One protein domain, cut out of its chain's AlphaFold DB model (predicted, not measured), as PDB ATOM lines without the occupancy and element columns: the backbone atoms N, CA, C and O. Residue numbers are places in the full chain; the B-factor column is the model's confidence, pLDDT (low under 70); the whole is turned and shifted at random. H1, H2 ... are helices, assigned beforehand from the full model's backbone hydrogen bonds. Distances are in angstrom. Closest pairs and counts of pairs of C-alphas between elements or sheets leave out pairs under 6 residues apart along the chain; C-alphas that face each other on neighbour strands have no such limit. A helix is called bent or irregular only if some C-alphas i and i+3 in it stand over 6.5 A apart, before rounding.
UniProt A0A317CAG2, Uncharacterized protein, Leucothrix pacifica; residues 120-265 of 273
ATOM      1  N   SER A 120     -30.254  38.222  39.643       98.12
ATOM      2  CA  SER A 120     -28.932  38.771  39.364       98.12
ATOM      3  C   SER A 120     -28.876  39.394  37.963       98.12
ATOM      4  O   SER A 120     -28.318  40.483  37.823       98.12
ATOM      5  N   ASP A 121     -29.515  38.787  36.962       98.00
ATOM      6  CA  ASP A 121     -29.433  39.189  35.550       98.00
ATOM      7  C   ASP A 121     -29.912  40.620  35.325       98.00
ATOM      8  O   ASP A 121     -29.323  41.363  34.539       98.00
ATOM      9  N   TRP A 122     -30.913  41.054  36.092       98.06
ATOM     10  CA  TRP A 122     -31.378  42.437  36.078       98.06
ATOM     11  C   TRP A 122     -30.256  43.438  36.392       98.06
ATOM     12  O   TRP A 122     -30.164  44.496  35.772       98.06
ATOM     13  N   TYR A 123     -29.353  43.109  37.320       98.38
ATOM     14  CA  TYR A 123     -28.227  43.978  37.664       98.38
ATOM     15  C   TYR A 123     -27.186  44.044  36.544       98.38
ATOM     16  O   TYR A 123     -26.625  45.120  36.320       98.38
ATOM     17  N   LEU A 124     -26.953  42.945  35.816       98.50
ATOM     18  CA  LEU A 124     -26.108  42.967  34.619       98.50
ATOM     19  C   LEU A 124     -26.753  43.824  33.528       98.50
ATOM     20  O   LEU A 124     -26.103  44.728  33.007       98.50
ATOM     21  N   ASN A 125     -28.044  43.608  33.253       98.00
ATOM     22  CA  ASN A 125     -28.802  44.423  32.305       98.00
ATOM     23  C   ASN A 125     -28.716  45.907  32.677       98.00
ATOM     24  O   ASN A 125     -28.460  46.770  31.836       98.00
ATOM     25  N   ARG A 126     -28.825  46.224  33.974       97.75
ATOM     26  CA  ARG A 126     -28.702  47.597  34.449       97.75
ATOM     27  C   ARG A 126     -27.294  48.147  34.271       97.75
ATOM     28  O   ARG A 126     -27.174  49.305  33.876       97.75
ATOM     29  N   ALA A 127     -26.251  47.361  34.518       98.56
ATOM     30  CA  ALA A 127     -24.872  47.770  34.265       98.56
ATOM     31  C   ALA A 127     -24.650  48.102  32.779       98.56
ATOM     32  O   ALA A 127     -24.156  49.185  32.466       98.56
ATOM     33  N   LEU A 128     -25.132  47.243  31.876       98.50
ATOM     34  CA  LEU A 128     -25.102  47.475  30.432       98.50
ATOM     35  C   LEU A 128     -25.903  48.724  30.040       98.50
ATOM     36  O   LEU A 128     -25.437  49.527  29.242       98.50
ATOM     37  N   SER A 129     -27.064  48.977  30.653       97.38
ATOM     38  CA  SER A 129     -27.852  50.180  30.334       97.38
ATOM     39  C   SER A 129     -27.095  51.471  30.660       97.38
ATOM     40  O   SER A 129     -27.198  52.464  29.944       97.38
ATOM     41  N   ARG A 130     -26.304  51.463  31.741       98.00
ATOM     42  CA  ARG A 130     -25.455  52.594  32.130       98.00
ATOM     43  C   ARG A 130     -24.269  52.746  31.188       98.00
ATOM     44  O   ARG A 130     -23.942  53.877  30.851       98.00
ATOM     45  N   LEU A 131     -23.692  51.634  30.727       98.38
ATOM     46  CA  LEU A 131     -22.680  51.638  29.676       98.38
ATOM     47  C   LEU A 131     -23.221  52.303  28.405       98.38
ATOM     48  O   LEU A 131     -22.603  53.243  27.920       98.38
ATOM     49  N   MET A 132     -24.389  51.871  27.919       98.00
ATOM     50  CA  MET A 132     -24.998  52.404  26.695       98.00
ATOM     51  C   MET A 132     -25.252  53.915  26.781       98.00
ATOM     52  O   MET A 132     -24.956  54.633  25.832       98.00
ATOM     53  N   TYR A 133     -25.696  54.426  27.936       97.12
ATOM     54  CA  TYR A 133     -25.804  55.876  28.154       97.12
ATOM     55  C   TYR A 133     -24.455  56.606  28.153       97.12
ATOM     56  O   TYR A 133     -24.392  57.769  27.762       97.12
ATOM     57  N   GLY A 134     -23.379  55.947  28.585       97.75
ATOM     58  CA  GLY A 134     -22.024  56.483  28.462       97.75
ATOM     59  C   GLY A 134     -21.581  56.596  27.002       97.75
ATOM     60  O   GLY A 134     -21.064  57.638  26.612       97.75
ATOM     61  N   LEU A 135     -21.854  55.576  26.179       97.88
ATOM     62  CA  LEU A 135     -21.570  55.621  24.736       97.88
ATOM     63  C   LEU A 135     -22.360  56.739  24.046       97.88
ATOM     64  O   LEU A 135     -21.797  57.523  23.287       97.88
ATOM     65  N   GLU A 136     -23.654  56.838  24.355       96.25
ATOM     66  CA  GLU A 136     -24.529  57.896  23.851       96.25
ATOM     67  C   GLU A 136     -24.006  59.291  24.234       96.25
ATOM     68  O   GLU A 136     -23.962  60.194  23.399       96.25
ATOM     69  N   TRP A 137     -23.548  59.466  25.477       96.62
ATOM     70  CA  TRP A 137     -22.958  60.726  25.923       96.62
ATOM     71  C   TRP A 137     -21.712  61.114  25.117       96.62
ATOM     72  O   TRP A 137     -21.600  62.279  24.740       96.62
ATOM     73  N   ILE A 138     -20.810  60.165  24.824       97.25
ATOM     74  CA  ILE A 138     -19.608  60.428  24.010       97.25
ATOM     75  C   ILE A 138     -20.021  60.929  22.622       97.25
ATOM     76  O   ILE A 138     -19.555  61.979  22.183       97.25
ATOM     77  N   VAL A 139     -20.960  60.236  21.969       96.44
ATOM     78  CA  VAL A 139     -21.464  60.624  20.641       96.44
ATOM     79  C   VAL A 139     -22.103  62.015  20.665       96.44
ATOM     80  O   VAL A 139     -21.882  62.823  19.764       96.44
ATOM     81  N   TYR A 140     -22.888  62.344  21.690       94.56
ATOM     82  CA  TYR A 140     -23.466  63.685  21.800       94.56
ATOM     83  C   TYR A 140     -22.424  64.767  22.079       94.56
ATOM     84  O   TYR A 140     -22.552  65.870  21.540       94.56
ATOM     85  N   LEU A 141     -21.391  64.460  22.865       95.44
ATOM     86  CA  LEU A 141     -20.294  65.383  23.126       95.44
ATOM     87  C   LEU A 141     -19.532  65.725  21.841       95.44
ATOM     88  O   LEU A 141     -19.256  66.902  21.609       95.44
ATOM     89  N   GLU A 142     -19.238  64.732  20.996       94.19
ATOM     90  CA  GLU A 142     -18.610  64.942  19.681       94.19
ATOM     91  C   GLU A 142     -19.467  65.827  18.765       94.19
ATOM     92  O   GLU A 142     -18.941  66.653  18.022       94.19
ATOM     93  N   ASN A 143     -20.792  65.734  18.893       91.88
ATOM     94  CA  ASN A 143     -21.755  66.580  18.186       91.88
ATOM     95  C   ASN A 143     -22.022  67.933  18.882       91.88
ATOM     96  O   ASN A 143     -22.980  68.633  18.553       91.88
ATOM     97  N   GLY A 144     -21.206  68.314  19.870       93.69
ATOM     98  CA  GLY A 144     -21.279  69.612  20.547       93.69
ATOM     99  C   GLY A 144     -22.356  69.730  21.632       93.69
ATOM    100  O   GLY A 144     -22.520  70.802  22.216       93.69
ATOM    101  N   THR A 145     -23.069  68.648  21.951       93.56
ATOM    102  CA  THR A 145     -24.100  68.637  22.996       93.56
ATOM    103  C   THR A 145     -23.517  68.162  24.323       93.56
ATOM    104  O   THR A 145     -22.988  67.059  24.437       93.56
ATOM    105  N   ARG A 146     -23.640  68.987  25.370       92.00
ATOM    106  CA  ARG A 146     -23.155  68.659  26.719       92.00
ATOM    107  C   ARG A 146     -24.310  68.409  27.676       92.00
ATOM    108  O   ARG A 146     -25.165  69.271  27.866       92.00
ATOM    109  N   TYR A 147     -24.278  67.260  28.339       91.69
ATOM    110  CA  TYR A 147     -25.194  66.922  29.427       91.69
ATOM    111  C   TYR A 147     -24.519  67.054  30.793       91.69
ATOM    112  O   TYR A 147     -23.298  67.027  30.908       91.69
ATOM    113  N   VAL A 148     -25.340  67.167  31.841       93.81
ATOM    114  CA  VAL A 148     -24.882  67.299  33.238       93.81
ATOM    115  C   VAL A 148     -24.147  66.050  33.734       93.81
ATOM    116  O   VAL A 148     -23.231  66.155  34.542       93.81
ATOM    117  N   ARG A 149     -24.575  64.863  33.292       95.06
ATOM    118  CA  ARG A 149     -23.909  63.591  33.599       95.06
ATOM    119  C   ARG A 149     -22.888  63.310  32.510       95.06
ATOM    120  O   ARG A 149     -23.255  63.408  31.344       95.06
ATOM    121  N   ASP A 150     -21.674  62.961  32.909       94.94
ATOM    122  CA  ASP A 150     -20.543  62.655  32.035       94.94
ATOM    123  C   ASP A 150     -20.269  61.145  31.929       94.94
ATOM    124  O   ASP A 150     -20.931  60.316  32.565       94.94
ATOM    125  N   ASP A 151     -19.286  60.781  31.108       94.25
ATOM    126  CA  ASP A 151     -18.764  59.418  30.990       94.25
ATOM    127  C   ASP A 151     -18.344  58.826  32.345       94.25
ATOM    128  O   ASP A 151     -18.722  57.697  32.661       94.25
ATOM    129  N   LYS A 152     -17.657  59.592  33.201       97.31
ATOM    130  CA  LYS A 152     -17.246  59.152  34.547       97.31
ATOM    131  C   LYS A 152     -18.434  58.795  35.429       97.31
ATOM    132  O   LYS A 152     -18.400  57.792  36.148       97.31
ATOM    133  N   TYR A 153     -19.503  59.590  35.391       98.31
ATOM    134  CA  TYR A 153     -20.744  59.272  36.092       98.31
ATOM    135  C   TYR A 153     -21.300  57.924  35.629       98.31
ATOM    136  O   TYR A 153     -21.652  57.080  36.464       98.31
ATOM    137  N   TYR A 154     -21.377  57.713  34.313       98.25
ATOM    138  CA  TYR A 154     -21.901  56.472  33.758       98.25
ATOM    139  C   TYR A 154     -20.996  55.284  34.081       98.25
ATOM    140  O   TYR A 154     -21.515  54.288  34.577       98.25
ATOM    141  N   ALA A 155     -19.674  55.410  33.954       98.62
ATOM    142  CA  ALA A 155     -18.712  54.365  34.301       98.62
ATOM    143  C   ALA A 155     -18.835  53.922  35.770       98.62
ATOM    144  O   ALA A 155     -19.003  52.732  36.052       98.62
ATOM    145  N   LYS A 156     -18.885  54.872  36.718       98.69
ATOM    146  CA  LYS A 156     -19.118  54.580  38.147       98.69
ATOM    147  C   LYS A 156     -20.460  53.896  38.392       98.69
ATOM    148  O   LYS A 156     -20.560  52.972  39.204       98.69
ATOM    149  N   SER A 157     -21.513  54.361  37.715       98.25
ATOM    150  CA  SER A 157     -22.854  53.788  37.846       98.25
ATOM    151  C   SER A 157     -22.914  52.355  37.309       98.25
ATOM    152  O   SER A 157     -23.484  51.487  37.977       98.25
ATOM    153  N   SER A 158     -22.285  52.098  36.158       98.56
ATOM    154  CA  SER A 158     -22.154  50.769  35.560       98.56
ATOM    155  C   SER A 158     -21.377  49.831  36.477       98.56
ATOM    156  O   SER A 158     -21.885  48.761  36.811       98.56
ATOM    157  N   LEU A 159     -20.207  50.256  36.972       98.81
ATOM    158  CA  LEU A 159     -19.360  49.448  37.853       98.81
ATOM    159  C   LEU A 159     -20.089  49.028  39.132       98.81
ATOM    160  O   LEU A 159     -19.999  47.881  39.568       98.81
ATOM    161  N   LYS A 160     -20.859  49.944  39.732       98.69
ATOM    162  CA  LYS A 160     -21.670  49.641  40.919       98.69
ATOM    163  C   LYS A 160     -22.661  48.502  40.652       98.69
ATOM    164  O   LYS A 160     -22.805  47.609  41.492       98.69
ATOM    165  N   MET A 161     -23.349  48.538  39.512       98.50
ATOM    166  CA  MET A 161     -24.321  47.506  39.141       98.50
ATOM    167  C   MET A 161     -23.632  46.193  38.770       98.50
ATOM    168  O   MET A 161     -24.048  45.145  39.255       98.50
ATOM    169  N   LEU A 162     -22.517  46.252  38.039       98.69
ATOM    170  CA  LEU A 162     -21.720  45.083  37.672       98.69
ATOM    171  C   LEU A 162     -21.176  44.349  38.907       98.69
ATOM    172  O   LEU A 162     -21.323  43.137  39.035       98.69
ATOM    173  N   ASN A 163     -20.651  45.086  39.886       98.69
ATOM    174  CA  ASN A 163     -20.207  44.513  41.157       98.69
ATOM    175  C   ASN A 163     -21.360  43.928  41.984       98.69
ATOM    176  O   ASN A 163     -21.150  43.009  42.775       98.69
ATOM    177  N   THR A 164     -22.576  44.452  41.824       98.56
ATOM    178  CA  THR A 164     -23.766  43.882  42.468       98.56
ATOM    179  C   THR A 164     -24.182  42.582  41.786       98.56
ATOM    180  O   THR A 164     -24.446  41.606  42.488       98.56
ATOM    181  N   TRP A 165     -24.162  42.543  40.450       98.62
ATOM    182  CA  TRP A 165     -24.377  41.326  39.668       98.62
ATOM    183  C   TRP A 165     -23.385  40.236  40.075       98.62
ATOM    184  O   TRP A 165     -23.831  39.221  40.591       98.62
ATOM    185  N   ARG A 166     -22.070  40.493  40.017       98.38
ATOM    186  CA  ARG A 166     -21.015  39.529  40.405       98.38
ATOM    187  C   ARG A 166     -21.208  38.925  41.793       98.38
ATOM    188  O   ARG A 166     -20.880  37.770  42.031       98.38
ATOM    189  N   LYS A 167     -21.698  39.718  42.751       98.19
ATOM    190  CA  LYS A 167     -21.971  39.238  44.115       98.19
ATOM    191  C   LYS A 167     -23.197  38.335  44.171       98.19
ATOM    192  O   LYS A 167     -23.194  37.392  44.955       98.19
ATOM    193  N   LYS A 168     -24.234  38.651  43.395       97.88
ATOM    194  CA  LYS A 168     -25.506  37.921  43.369       97.88
ATOM    195  C   LYS A 168     -25.459  36.680  42.478       97.88
ATOM    196  O   LYS A 168     -26.116  35.713  42.823       97.88
ATOM    197  N   SER A 169     -24.658  36.691  41.416       97.56
ATOM    198  CA  SER A 169     -24.553  35.605  40.439       97.56
ATOM    199  C   SER A 169     -23.572  34.497  40.820       97.56
ATOM    200  O   SER A 169     -23.410  33.553  40.061       97.56
ATOM    201  N   LYS A 170     -22.919  34.571  41.992       94.69
ATOM    202  CA  LYS A 170     -21.870  33.614  42.400       94.69
ATOM    203  C   LYS A 170     -22.282  32.142  42.334       94.69
ATOM    204  O   LYS A 170     -21.418  31.297  42.144       94.69
ATOM    205  N   ASN A 171     -23.563  31.863  42.558       94.00
ATOM    206  CA  ASN A 171     -24.110  30.508  42.595       94.00
ATOM    207  C   ASN A 171     -25.067  30.236  41.426       94.00
ATOM    208  O   ASN A 171     -25.673  29.168  41.384       94.00
ATOM    209  N   ASP A 172     -25.236  31.199  40.521       95.25
ATOM    210  CA  ASP A 172     -26.077  31.023  39.346       95.25
ATOM    211  C   ASP A 172     -25.268  30.263  38.288       95.25
ATOM    212  O   ASP A 172     -24.069  30.499  38.124       95.25
ATOM    213  N   ALA A 173     -25.922  29.373  37.539       96.69
ATOM    214  CA  ALA A 173     -25.343  28.867  36.299       96.69
ATOM    215  C   ALA A 173     -25.070  30.039  35.336       96.69
ATOM    216  O   ALA A 173     -25.714  31.100  35.416       96.69
ATOM    217  N   SER A 174     -24.115  29.859  34.423       96.38
ATOM    218  CA  SER A 174     -23.752  30.903  33.460       96.38
ATOM    219  C   SER A 174     -24.954  31.337  32.609       96.38
ATOM    220  O   SER A 174     -25.960  30.632  32.495       96.38
ATOM    221  N   LEU A 175     -24.870  32.531  32.012       97.25
ATOM    222  CA  LEU A 175     -25.932  33.036  31.131       97.25
ATOM    223  C   LEU A 175     -26.138  32.091  29.940       97.25
ATOM    224  O   LEU A 175     -27.261  31.890  29.487       97.25
ATOM    225  N   GLU A 176     -25.040  31.520  29.455       96.31
ATOM    226  CA  GLU A 176     -24.969  30.569  28.360       96.31
ATOM    227  C   GLU A 176     -25.630  29.233  28.733       96.31
ATOM    228  O   GLU A 176     -26.503  28.769  28.004       96.31
ATOM    229  N   GLU A 177     -25.301  28.650  29.893       96.31
ATOM    230  CA  GLU A 177     -25.926  27.404  30.379       96.31
ATOM    231  C   GLU A 177     -27.430  27.557  30.634       96.31
ATOM    232  O   GLU A 177     -28.190  26.614  30.423       96.31
ATOM    233  N   ARG A 178     -27.871  28.747  31.060       96.56
ATOM    234  CA  ARG A 178     -29.293  29.074  31.259       96.56
ATOM    235  C   ARG A 178     -30.018  29.480  29.975       96.56
ATOM    236  O   ARG A 178     -31.210  29.760  30.018       96.56
ATOM    237  N   GLY A 179     -29.324  29.543  28.838       96.50
ATOM    238  CA  GLY A 179     -29.920  29.900  27.549       96.50
ATOM    239  C   GLY A 179     -30.320  31.374  27.413       96.50
ATOM    240  O   GLY A 179     -31.074  31.719  26.507       96.50
ATOM    241  N   LEU A 180     -29.818  32.272  28.266       97.00
ATOM    242  CA  LEU A 180     -30.116  33.711  28.194       97.00
ATOM    243  C   LEU A 180     -29.386  34.417  27.046       97.00
ATOM    244  O   LEU A 180     -29.778  35.513  26.635       97.00
ATOM    245  N   ILE A 181     -28.336  33.796  26.509       95.88
ATOM    246  CA  ILE A 181     -27.589  34.271  25.343       95.88
ATOM    247  C   ILE A 181     -27.955  33.404  24.138       95.88
ATOM    248  O   ILE A 181     -27.992  32.181  24.242       95.88
ATOM    249  N   SER A 182     -28.242  34.037  22.997       88.50
ATOM    250  CA  SER A 182     -28.474  33.317  21.739       88.50
ATOM    251  C   SER A 182     -27.238  32.500  21.344       88.50
ATOM    252  O   SER A 182     -26.109  32.917  21.597       88.50
ATOM    253  N   VAL A 183     -27.441  31.354  20.692       84.19
ATOM    254  CA  VAL A 183     -26.337  30.513  20.192       84.19
ATOM    255  C   VAL A 183     -25.535  31.248  19.115       84.19
ATOM    256  O   VAL A 183     -24.313  31.135  19.060       84.19
ATOM    257  N   ASP A 184     -26.226  32.033  18.288       89.31
ATOM    258  CA  ASP A 184     -25.624  32.837  17.232       89.31
ATOM    259  C   ASP A 184     -25.696  34.321  17.609       89.31
ATOM    260  O   ASP A 184     -26.703  34.996  17.382       89.31
ATOM    261  N   ILE A 185     -24.647  34.798  18.284       94.94
ATOM    262  CA  ILE A 185     -24.465  36.216  18.611       94.94
ATOM    263  C   ILE A 185     -23.422  36.862  17.701       94.94
ATOM    264  O   ILE A 185     -22.357  36.295  17.424       94.94
ATOM    265  N   SER A 186     -23.710  38.089  17.277       96.69
ATOM    266  CA  SER A 186     -22.826  38.897  16.441       96.69
ATOM    267  C   SER A 186     -21.575  39.363  17.191       96.69
ATOM    268  O   SER A 186     -21.473  39.281  18.417       96.69
ATOM    269  N   GLU A 187     -20.594  39.880  16.451       96.94
ATOM    270  CA  GLU A 187     -19.361  40.433  17.025       96.94
ATOM    271  C   GLU A 187     -19.644  41.541  18.050       96.94
ATOM    272  O   GLU A 187     -19.094  41.516  19.149       96.94
ATOM    273  N   ASP A 188     -20.547  42.476  17.740       97.88
ATOM    274  CA  ASP A 188     -20.894  43.568  18.652       97.88
ATOM    275  C   ASP A 188     -21.587  43.078  19.929       97.88
ATOM    276  O   ASP A 188     -21.363  43.633  21.003       97.88
ATOM    277  N   GLN A 189     -22.362  41.994  19.847       97.88
ATOM    278  CA  GLN A 189     -22.951  41.345  21.018       97.88
ATOM    279  C   GLN A 189     -21.895  40.633  21.870       97.88
ATOM    280  O   GLN A 189     -21.925  40.749  23.093       97.88
ATOM    281  N   LYS A 190     -20.931  39.940  21.245       97.88
ATOM    282  CA  LYS A 190     -19.794  39.314  21.947       97.88
ATOM    283  C   LYS A 190     -18.956  40.355  22.685       97.88
ATOM    284  O   LYS A 190     -18.640  40.163  23.857       97.88
ATOM    285  N   LEU A 191     -18.643  41.466  22.017       97.94
ATOM    286  CA  LEU A 191     -17.932  42.594  22.618       97.94
ATOM    287  C   LEU A 191     -18.737  43.201  23.770       97.94
ATOM    288  O   LEU A 191     -18.202  43.380  24.856       97.94
ATOM    289  N   LEU A 192     -20.036  43.460  23.586       98.25
ATOM    290  CA  LEU A 192     -20.873  43.965  24.675       98.25
ATOM    291  C   LEU A 192     -20.875  43.009  25.879       98.25
ATOM    292  O   LEU A 192     -20.800  43.461  27.016       98.25
ATOM    293  N   LEU A 193     -20.936  41.694  25.655       97.88
ATOM    294  CA  LEU A 193     -20.917  40.699  26.730       97.88
ATOM    295  C   LEU A 193     -19.577  40.634  27.468       97.88
ATOM    296  O   LEU A 193     -19.579  40.376  28.674       97.88
ATOM    297  N   SER A 194     -18.452  40.936  26.810       98.06
ATOM    298  CA  SER A 194     -17.146  40.997  27.482       98.06
ATOM    299  C   SER A 194     -17.064  42.122  28.519       98.06
ATOM    300  O   SER A 194     -16.187  42.094  29.380       98.06
ATOM    301  N   PHE A 195     -18.014  43.067  28.519       98.38
ATOM    302  CA  PHE A 195     -18.186  44.056  29.586       98.38
ATOM    303  C   PHE A 195     -18.257  43.418  30.984       98.38
ATOM    304  O   PHE A 195     -17.843  44.022  31.975       98.38
ATOM    305  N   ARG A 196     -18.766  42.182  31.083       97.62
ATOM    306  CA  ARG A 196     -18.912  41.469  32.357       97.62
ATOM    307  C   ARG A 196     -17.575  41.176  33.054       97.62
ATOM    308  O   ARG A 196     -17.572  40.925  34.260       97.62
ATOM    309  N   GLU A 197     -16.466  41.267  32.324       98.12
ATOM    310  CA  GLU A 197     -15.106  41.014  32.808       98.12
ATOM    311  C   GLU A 197     -14.394  42.288  33.312       98.12
ATOM    312  O   GLU A 197     -13.343  42.194  33.928       98.12
ATOM    313  N   LEU A 198     -14.959  43.490  33.119       98.50
ATOM    314  CA  LEU A 198     -14.287  44.754  33.476       98.50
ATOM    315  C   LEU A 198     -14.320  45.034  34.984       98.50
ATOM    316  O   LEU A 198     -15.389  45.023  35.600       98.50
ATOM    317  N   GLU A 199     -13.187  45.315  35.617       98.31
ATOM    318  CA  GLU A 199     -13.099  45.341  37.085       98.31
ATOM    319  C   GLU A 199     -13.080  46.748  37.678       98.31
ATOM    320  O   GLU A 199     -13.515  46.950  38.817       98.31
ATOM    321  N   THR A 200     -12.614  47.728  36.909       98.69
ATOM    322  CA  THR A 200     -12.374  49.086  37.389       98.69
ATOM    323  C   THR A 200     -13.147  50.138  36.598       98.69
ATOM    324  O   THR A 200     -13.681  49.898  35.518       98.69
ATOM    325  N   GLU A 201     -13.231  51.347  37.160       98.50
ATOM    326  CA  GLU A 201     -13.801  52.502  36.455       98.50
ATOM    327  C   GLU A 201     -12.990  52.837  35.198       98.50
ATOM    328  O   GLU A 201     -13.581  53.183  34.179       98.50
ATOM    329  N   ALA A 202     -11.660  52.699  35.267       98.69
ATOM    330  CA  ALA A 202     -10.764  52.938  34.143       98.69
ATOM    331  C   ALA A 202     -11.032  51.950  33.000       98.69
ATOM    332  O   ALA A 202     -11.246  52.394  31.877       98.69
ATOM    333  N   ASP A 203     -11.163  50.652  33.302       98.62
ATOM    334  CA  ASP A 203     -11.470  49.634  32.286       98.62
ATOM    335  C   ASP A 203     -12.775  49.953  31.545       98.62
ATOM    336  O   ASP A 203     -12.875  49.786  30.333       98.62
ATOM    337  N   ILE A 204     -13.791  50.434  32.271       98.75
ATOM    338  CA  ILE A 204     -15.084  50.800  31.681       98.75
ATOM    339  C   ILE A 204     -14.968  52.055  30.814       98.75
ATOM    340  O   ILE A 204     -15.589  52.103  29.754       98.75
ATOM    341  N   LEU A 205     -14.205  53.064  31.241       98.62
ATOM    342  CA  LEU A 205     -13.965  54.263  30.434       98.62
ATOM    343  C   LEU A 205     -13.213  53.915  29.145       98.62
ATOM    344  O   LEU A 205     -13.644  54.325  28.070       98.62
ATOM    345  N   ASP A 206     -12.159  53.107  29.235       98.62
ATOM    346  CA  ASP A 206     -11.396  52.649  28.073       98.62
ATOM    347  C   ASP A 206     -12.280  51.828  27.127       98.62
ATOM    348  O   ASP A 206     -12.278  52.046  25.914       98.62
ATOM    349  N   PHE A 207     -13.122  50.949  27.679       98.69
ATOM    350  CA  PHE A 207     -14.112  50.199  26.911       98.69
ATOM    351  C   PHE A 207     -15.111  51.128  26.201       98.69
ATOM    352  O   PHE A 207     -15.404  50.938  25.020       98.69
ATOM    353  N   MET A 208     -15.617  52.165  26.880       98.50
ATOM    354  CA  MET A 208     -16.504  53.156  26.263       98.50
ATOM    355  C   MET A 208     -15.820  53.864  25.086       98.50
ATOM    356  O   MET A 208     -16.385  53.917  23.993       98.50
ATOM    357  N   GLN A 209     -14.591  54.347  25.278       97.88
ATOM    358  CA  GLN A 209     -13.816  55.042  24.244       97.88
ATOM    359  C   GLN A 209     -13.439  54.128  23.067       97.88
ATOM    360  O   GLN A 209     -13.400  54.568  21.922       97.88
ATOM    361  N   ALA A 210     -13.211  52.837  23.306       98.06
ATOM    362  CA  ALA A 210     -12.894  51.884  22.244       98.06
ATOM    363  C   ALA A 210     -14.115  51.500  21.386       98.06
ATOM    364  O   ALA A 210     -13.966  51.141  20.209       98.06
ATOM    365  N   HIS A 211     -15.321  51.549  21.964       98.12
ATOM    366  CA  HIS A 211     -16.516  50.946  21.368       98.12
ATOM    367  C   HIS A 211     -17.660  51.917  21.054       98.12
ATOM    368  O   HIS A 211     -18.589  51.508  20.355       98.12
ATOM    369  N   TYR A 212     -17.595  53.195  21.454       97.75
ATOM    370  CA  TYR A 212     -18.656  54.174  21.150       97.75
ATOM    371  C   TYR A 212     -18.935  54.314  19.648       97.75
ATOM    372  O   TYR A 212     -20.071  54.590  19.267       97.75
ATOM    373  N   ILE A 213     -17.943  54.059  18.789       98.06
ATOM    374  CA  ILE A 213     -18.111  54.118  17.333       98.06
ATOM    375  C   ILE A 213     -19.171  53.135  16.814       98.06
ATOM    376  O   ILE A 213     -19.878  53.464  15.866       98.06
ATOM    377  N   TRP A 214     -19.351  51.971  17.458       98.38
ATOM    378  CA  TRP A 214     -20.442  51.055  17.110       98.38
ATOM    379  C   TRP A 214     -21.803  51.717  17.338       98.38
ATOM    380  O   TRP A 214     -22.673  51.690  16.468       98.38
ATOM    381  N   PHE A 215     -21.967  52.362  18.493       98.19
ATOM    382  CA  PHE A 215     -23.183  53.091  18.829       98.19
ATOM    383  C   PHE A 215     -23.408  54.278  17.886       98.19
ATOM    384  O   PHE A 215     -24.497  54.429  17.337       98.19
ATOM    385  N   GLY A 216     -22.369  55.088  17.656       98.12
ATOM    386  CA  GLY A 216     -22.415  56.268  16.792       98.12
ATOM    387  C   GLY A 216     -22.796  55.928  15.353       98.12
ATOM    388  O   GLY A 216     -23.751  56.494  14.826       98.12
ATOM    389  N   ASN A 217     -22.133  54.938  14.748       98.38
ATOM    390  CA  ASN A 217     -22.468  54.475  13.401       98.38
ATOM    391  C   ASN A 217     -23.901  53.938  13.321       98.38
ATOM    392  O   ASN A 217     -24.611  54.221  12.356       98.38
ATOM    393  N   GLY A 218     -24.343  53.192  14.339       98.38
ATOM    394  CA  GLY A 218     -25.725  52.740  14.436       98.38
ATOM    395  C   GLY A 218     -26.716  53.905  14.513       98.38
ATOM    396  O   GLY A 218     -27.752  53.865  13.854       98.38
ATOM    397  N   LEU A 219     -26.411  54.946  15.295       97.62
ATOM    398  CA  LEU A 219     -27.281  56.114  15.462       97.62
ATOM    399  C   LEU A 219     -27.397  56.903  14.159       97.62
ATOM    400  O   LEU A 219     -28.506  57.232  13.741       97.62
ATOM    401  N   SER A 220     -26.275  57.147  13.480       97.94
ATOM    402  CA  SER A 220     -26.275  57.778  12.160       97.94
ATOM    403  C   SER A 220     -27.085  56.964  11.151       97.94
ATOM    404  O   SER A 220     -27.885  57.541  10.424       97.94
ATOM    405  N   ALA A 221     -26.961  55.632  11.159       98.06
ATOM    406  CA  ALA A 221     -27.729  54.766  10.269       98.06
ATOM    407  C   ALA A 221     -29.243  54.866  10.490       98.06
ATOM    408  O   ALA A 221     -30.002  54.954   9.528       98.06
ATOM    409  N   VAL A 222     -29.686  54.872  11.750       97.62
ATOM    410  CA  VAL A 222     -31.106  55.035  12.099       97.62
ATOM    411  C   VAL A 222     -31.616  56.415  11.682       97.62
ATOM    412  O   VAL A 222     -32.704  56.509  11.120       97.62
ATOM    413  N   ASN A 223     -30.837  57.473  11.920       96.94
ATOM    414  CA  ASN A 223     -31.216  58.836  11.543       96.94
ATOM    415  C   ASN A 223     -31.307  59.002  10.022       96.94
ATOM    416  O   ASN A 223     -32.296  59.533   9.529       96.94
ATOM    417  N   GLU A 224     -30.318  58.506   9.274       97.56
ATOM    418  CA  GLU A 224     -30.332  58.559   7.809       97.56
ATOM    419  C   GLU A 224     -31.476  57.724   7.221       97.56
ATOM    420  O   GLU A 224     -32.124  58.173   6.280       97.56
ATOM    421  N   LEU A 225     -31.789  56.558   7.804       95.81
ATOM    422  CA  LEU A 225     -32.967  55.777   7.412       95.81
ATOM    423  C   LEU A 225     -34.265  56.565   7.645       95.81
ATOM    424  O   LEU A 225     -35.141  56.558   6.788       95.81
ATOM    425  N   ALA A 226     -34.398  57.235   8.792       95.44
ATOM    426  CA  ALA A 226     -35.592  58.005   9.136       95.44
ATOM    427  C   ALA A 226     -35.794  59.249   8.251       95.44
ATOM    428  O   ALA A 226     -36.918  59.733   8.138       95.44
ATOM    429  N   SER A 227     -34.721  59.770   7.651       95.44
ATOM    430  CA  SER A 227     -34.753  60.909   6.726       95.44
ATOM    431  C   SER A 227     -34.839  60.512   5.250       95.44
ATOM    432  O   SER A 227     -34.936  61.397   4.409       95.44
ATOM    433  N   ALA A 228     -34.778  59.222   4.917       94.00
ATOM    434  CA  ALA A 228     -34.907  58.759   3.542       94.00
ATOM    435  C   ALA A 228     -36.380  58.790   3.103       94.00
ATOM    436  O   ALA A 228     -37.231  58.136   3.708       94.00
ATOM    437  N   GLU A 229     -36.674  59.519   2.029       91.12
ATOM    438  CA  GLU A 229     -38.036  59.716   1.515       91.12
ATOM    439  C   GLU A 229     -38.294  58.900   0.240       91.12
ATOM    440  O   GLU A 229     -39.442  58.643  -0.126       91.12
ATOM    441  N   THR A 230     -37.229  58.452  -0.430       90.94
ATOM    442  CA  THR A 230     -37.296  57.693  -1.684       90.94
ATOM    443  C   THR A 230     -36.687  56.295  -1.564       90.94
ATOM    444  O   THR A 230     -35.777  56.042  -0.772       90.94
ATOM    445  N   ALA A 231     -37.125  55.372  -2.428       90.00
ATOM    446  CA  ALA A 231     -36.541  54.030  -2.519       90.00
ATOM    447  C   ALA A 231     -35.028  54.057  -2.821       90.00
ATOM    448  O   ALA A 231     -34.275  53.237  -2.295       90.00
ATOM    449  N   GLN A 232     -34.569  55.021  -3.627       92.88
ATOM    450  CA  GLN A 232     -33.148  55.178  -3.934       92.88
ATOM    451  C   GLN A 232     -32.348  55.649  -2.712       92.88
ATOM    452  O   GLN A 232     -31.253  55.144  -2.472       92.88
ATOM    453  N   GLU A 233     -32.878  56.582  -1.920       94.88
ATOM    454  CA  GLU A 233     -32.241  57.008  -0.669       94.88
ATOM    455  C   GLU A 233     -32.166  55.858   0.334       94.88
ATOM    456  O   GLU A 233     -31.095  55.613   0.888       94.88
ATOM    457  N   LEU A 234     -33.245  55.080   0.489       93.88
ATOM    458  CA  LEU A 234     -33.240  53.873   1.322       93.88
ATOM    459  C   LEU A 234     -32.149  52.890   0.878       93.88
ATOM    460  O   LEU A 234     -31.358  52.422   1.701       93.88
ATOM    461  N   GLN A 235     -32.055  52.620  -0.427       95.81
ATOM    462  CA  GLN A 235     -31.023  51.753  -0.997       95.81
ATOM    463  C   GLN A 235     -29.610  52.282  -0.712       95.81
ATOM    464  O   GLN A 235     -28.712  51.498  -0.382       95.81
ATOM    465  N   ASN A 236     -29.402  53.597  -0.813       96.56
ATOM    466  CA  ASN A 236     -28.116  54.238  -0.544       96.56
ATOM    467  C   ASN A 236     -27.716  54.090   0.932       96.56
ATOM    468  O   ASN A 236     -26.580  53.701   1.212       96.56
ATOM    469  N   VAL A 237     -28.647  54.327   1.865       97.12
ATOM    470  CA  VAL A 237     -28.419  54.156   3.312       97.12
ATOM    471  C   VAL A 237     -28.040  52.708   3.621       97.12
ATOM    472  O   VAL A 237     -27.012  52.456   4.254       97.12
ATOM    473  N   VAL A 238     -28.809  51.737   3.122       96.50
ATOM    474  CA  VAL A 238     -28.528  50.310   3.350       96.50
ATOM    475  C   VAL A 238     -27.159  49.923   2.790       96.50
ATOM    476  O   VAL A 238     -26.369  49.280   3.479       96.50
ATOM    477  N   SER A 239     -26.843  50.341   1.562       96.75
ATOM    478  CA  SER A 239     -25.570  50.007   0.906       96.75
ATOM    479  C   SER A 239     -24.371  50.587   1.663       96.75
ATOM    480  O   SER A 239     -23.385  49.885   1.890       96.75
ATOM    481  N   LYS A 240     -24.481  51.838   2.128       97.81
ATOM    482  CA  LYS A 240     -23.462  52.505   2.947       97.81
ATOM    483  C   LYS A 240     -23.177  51.713   4.222       97.81
ATOM    484  O   LYS A 240     -22.045  51.275   4.428       97.81
ATOM    485  N   TYR A 241     -24.193  51.472   5.049       97.81
ATOM    486  CA  TYR A 241     -23.995  50.889   6.381       97.81
ATOM    487  C   TYR A 241     -23.762  49.377   6.389       97.81
ATOM    488  O   TYR A 241     -23.195  48.869   7.350       97.81
ATOM    489  N   ARG A 242     -24.106  48.651   5.318       96.12
ATOM    490  CA  ARG A 242     -23.679  47.249   5.151       96.12
ATOM    491  C   ARG A 242     -22.174  47.103   4.934       96.12
ATOM    492  O   ARG A 242     -21.614  46.072   5.285       96.12
ATOM    493  N   SER A 243     -21.545  48.101   4.318       94.38
ATOM    494  CA  SER A 243     -20.106  48.093   4.018       94.38
ATOM    495  C   SER A 243     -19.258  48.779   5.091       94.38
ATOM    496  O   SER A 243     -18.054  48.540   5.179       94.38
ATOM    497  N   LEU A 244     -19.880  49.633   5.908       96.69
ATOM    498  CA  LEU A 244     -19.198  50.371   6.959       96.69
ATOM    499  C   LEU A 244     -18.809  49.420   8.108       96.69
ATOM    500  O   LEU A 244     -19.672  48.711   8.631       96.69
ATOM    501  N   PRO A 245     -17.537  49.397   8.543       96.12
ATOM    502  CA  PRO A 245     -17.139  48.599   9.691       96.12
ATOM    503  C   PRO A 245     -17.777  49.139  10.973       96.12
ATOM    504  O   PRO A 245     -18.070  50.330  11.093       96.12
ATOM    505  N   LYS A 246     -17.910  48.264  11.972       97.25
ATOM    506  CA  LYS A 246     -18.428  48.622  13.298       97.25
ATOM    507  C   LYS A 246     -19.831  49.242  13.239       97.25
ATOM    508  O   LYS A 246     -20.072  50.300  13.813       97.25
ATOM    509  N   VAL A 247     -20.751  48.596  12.527       98.19
ATOM    510  CA  VAL A 247     -22.192  48.890  12.574       98.19
ATOM    511  C   VAL A 247     -22.882  47.728  13.289       98.19
ATOM    512  O   VAL A 247     -22.685  46.589  12.868       98.19
ATOM    513  N   PRO A 248     -23.679  47.965  14.348       98.06
ATOM    514  CA  PRO A 248     -24.312  46.889  15.106       98.06
ATOM    515  C   PRO A 248     -25.122  45.979  14.184       98.06
ATOM    516  O   PRO A 248     -25.937  46.472  13.398       98.06
ATOM    517  N   ASN A 249     -24.940  44.659  14.287       96.69
ATOM    518  CA  ASN A 249     -25.545  43.713  13.341       96.69
ATOM    519  C   ASN A 249     -27.076  43.844  13.296       96.69
ATOM    520  O   ASN A 249     -27.701  43.808  12.238       96.69
ATOM    521  N   ARG A 250     -27.685  44.110  14.456       95.44
ATOM    522  CA  ARG A 250     -29.119  44.389  14.570       95.44
ATOM    523  C   ARG A 250     -29.566  45.581  13.718       95.44
ATOM    524  O   ARG A 250     -30.648  45.535  13.143       95.44
ATOM    525  N   VAL A 251     -28.760  46.641  13.646       97.75
ATOM    526  CA  VAL A 251     -29.058  47.816  12.812       97.75
ATOM    527  C   VAL A 251     -28.956  47.438  11.340       97.75
ATOM    528  O   VAL A 251     -29.858  47.766  10.582       97.75
ATOM    529  N   VAL A 252     -27.930  46.683  10.938       97.06
ATOM    530  CA  VAL A 252     -27.781  46.207   9.551       97.06
ATOM    531  C   VAL A 252     -28.987  45.370   9.103       97.06
ATOM    532  O   VAL A 252     -29.538  45.607   8.022       97.06
ATOM    533  N   ASN A 253     -29.440  44.441   9.949       95.56
ATOM    534  CA  ASN A 253     -30.636  43.637   9.685       95.56
ATOM    535  C   ASN A 253     -31.882  44.524   9.589       95.56
ATOM    536  O   ASN A 253     -32.615  44.449   8.610       95.56
ATOM    537  N   MET A 254     -32.063  45.446  10.541       96.00
ATOM    538  CA  MET A 254     -33.174  46.399  10.539       96.00
ATOM    539  C   MET A 254     -33.213  47.247   9.257       96.00
ATOM    540  O   MET A 254     -34.291  47.452   8.700       96.00
ATOM    541  N   LEU A 255     -32.071  47.749   8.777       96.25
ATOM    542  CA  LEU A 255     -31.994  48.497   7.516       96.25
ATOM    543  C   LEU A 255     -32.447  47.623   6.334       96.25
ATOM    544  O   LEU A 255     -33.261  48.054   5.523       96.25
ATOM    545  N   THR A 256     -31.946  46.387   6.262       94.81
ATOM    546  CA  THR A 256     -32.239  45.437   5.173       94.81
ATOM    547  C   THR A 256     -33.714  45.023   5.152       94.81
ATOM    548  O   THR A 256     -34.343  44.995   4.090       94.81
ATOM    549  N   ASP A 257     -34.292  44.766   6.325       93.81
ATOM    550  CA  ASP A 257     -35.706  44.427   6.471       93.81
ATOM    551  C   ASP A 257     -36.604  45.598   6.068       93.81
ATOM    552  O   ASP A 257     -37.589  45.405   5.354       93.81
ATOM    553  N   ASN A 258     -36.263  46.824   6.488       92.62
ATOM    554  CA  ASN A 258     -37.033  48.011   6.114       92.62
ATOM    555  C   ASN A 258     -36.936  48.308   4.621       92.62
ATOM    556  O   ASN A 258     -37.959  48.616   4.021       92.62
ATOM    557  N   LEU A 259     -35.764  48.155   4.000       92.75
ATOM    558  CA  LEU A 259     -35.639  48.251   2.546       92.75
ATOM    559  C   LEU A 259     -36.587  47.260   1.864       92.75
ATOM    560  O   LEU A 259     -37.417  47.661   1.062       92.75
ATOM    561  N   THR A 260     -36.545  45.986   2.255       90.88
ATOM    562  CA  THR A 260     -37.400  44.943   1.662       90.88
ATOM    563  C   THR A 260     -38.891  45.269   1.806       90.88
ATOM    564  O   THR A 260     -39.652  45.162   0.846       90.88
ATOM    565  N   ARG A 261     -39.320  45.698   2.999       89.25
ATOM    566  CA  ARG A 261     -40.734  45.970   3.307       89.25
ATOM    567  C   ARG A 261     -41.247  47.272   2.699       89.25
ATOM    568  O   ARG A 261     -42.412  47.343   2.323       89.25
ATOM    569  N   LEU A 262     -40.410  48.304   2.627       86.06
ATOM    570  CA  LEU A 262     -40.810  49.619   2.132       86.06
ATOM    571  C   LEU A 262     -40.651  49.722   0.614       86.06
ATOM    572  O   LEU A 262     -41.516  50.307  -0.031       86.06
ATOM    573  N   SER A 263     -39.639  49.088   0.013       79.12
ATOM    574  CA  SER A 263     -39.479  49.038  -1.449       79.12
ATOM    575  C   SER A 263     -40.628  48.315  -2.154       79.12
ATOM    576  O   SER A 263     -40.946  48.674  -3.281       79.12
ATOM    577  N   GLY A 264     -41.300  47.364  -1.493       65.19
ATOM    578  CA  GLY A 264     -42.541  46.765  -2.008       65.19
ATOM    579  C   GLY A 264     -43.752  47.713  -2.006       65.19
ATOM    580  O   GLY A 264     -44.698  47.483  -2.749       65.19
ATOM    581  N   ASN A 265     -43.716  48.789  -1.209       56.31
ATOM    582  CA  ASN A 265     -44.787  49.789  -1.103       56.31
ATOM    583  C   ASN A 265     -44.533  51.048  -1.951       56.31
ATOM    584  O   ASN A 265     -45.479  51.767  -2.265       56.31
TER     585      ASN A 265
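Overview. This is residues 120 to 265 of the 273 residues of an uncharacterized protein of Leucothrix pacifica (UniProt A0A317CAG2). Two groups of helices are joined end to end by one long bent helix, H4. In one group the hairpin of H1 and H2 is crossed by the arm H4a, with H3 beside H4a and running the opposite way; in the other group H4b, H5 and H6 lie side by side as an up-and-down bundle. The printed part has 146 residues with six named helices, H1 to H6 in order, and no named strand; its class is all helix. It is only just compact, close to loose, with a radius of gyration of the C-alphas of 17.5 A, and its outline is flat, 52 by 39 by 21 A.

Arrangement. H1, residues 120 to 142, and H2, residues 151 to 168, form a helical hairpin at a shallow tilt of 12 degrees; their closest C-alphas, of Ala 127 and Ser 158, are 4.2 A apart. H3, residues 187 to 197, only just touches H1, with 3 pairs of C-alphas within 8 A, the closest being Leu 124 and Arg 196 at 7.7 A. H4, residues 201 to 227, was assigned as one helix by its hydrogen bonds but is bent: C-alphas 210 and 213 are 7.5 A apart, and its arms H4a, residues 201 to 210, and H4b, residues 213 to 227, stand at a steep tilt of 49 degrees. H4 is the hub, touching 5 other helices. H4a touches H1 at a steep tilt of 56 degrees, the closest C-alphas being Leu 135 and Met 208 at 5.8 A. H4a touches H2 at Ala 155 and Glu 201, C-alphas 5.7 A apart. H3 and H4a are close but not clearly touching, with a shallow tilt of 10 degrees, opposite ways. H5, residues 231 to 243, forms a hairpin with H4b at 8 degrees, closest at Leu 225 and Val 237, C-alphas 6.3 A apart. H6, residues 249 to 263, forms a hairpin with H5 at 20 degrees, closest at Val 238 and Leu 255, C-alphas 5.7 A apart. H5 and H6 are apart from H1 and H2. Every O i to N i+4 pair is within hydrogen-bond range in H1, H2, H4a, H4b and H6; H3 has 4 of 7 and H5 8 of 9.

Along the chain. H1 begins at C-alpha 120, (-28.932, 38.771, 39.364), and is 34.3 A long; H2 is 25.7 A long. H4b begins at C-alpha 213, (-18.111, 54.118, 17.333). H6, 21.0 A long, ends at C-alpha 263, (-39.479, 49.038, -1.449).

Size, cuts and confidence. The C-alphas farthest apart, of Asn 171 and Thr 230, are 53.6 A apart. The printed part has no cut. The link from H2 to H3, residues 169 to 186, is long. The mean pLDDT of the printed part is 95.8, and residues 264 to 265 are under 70.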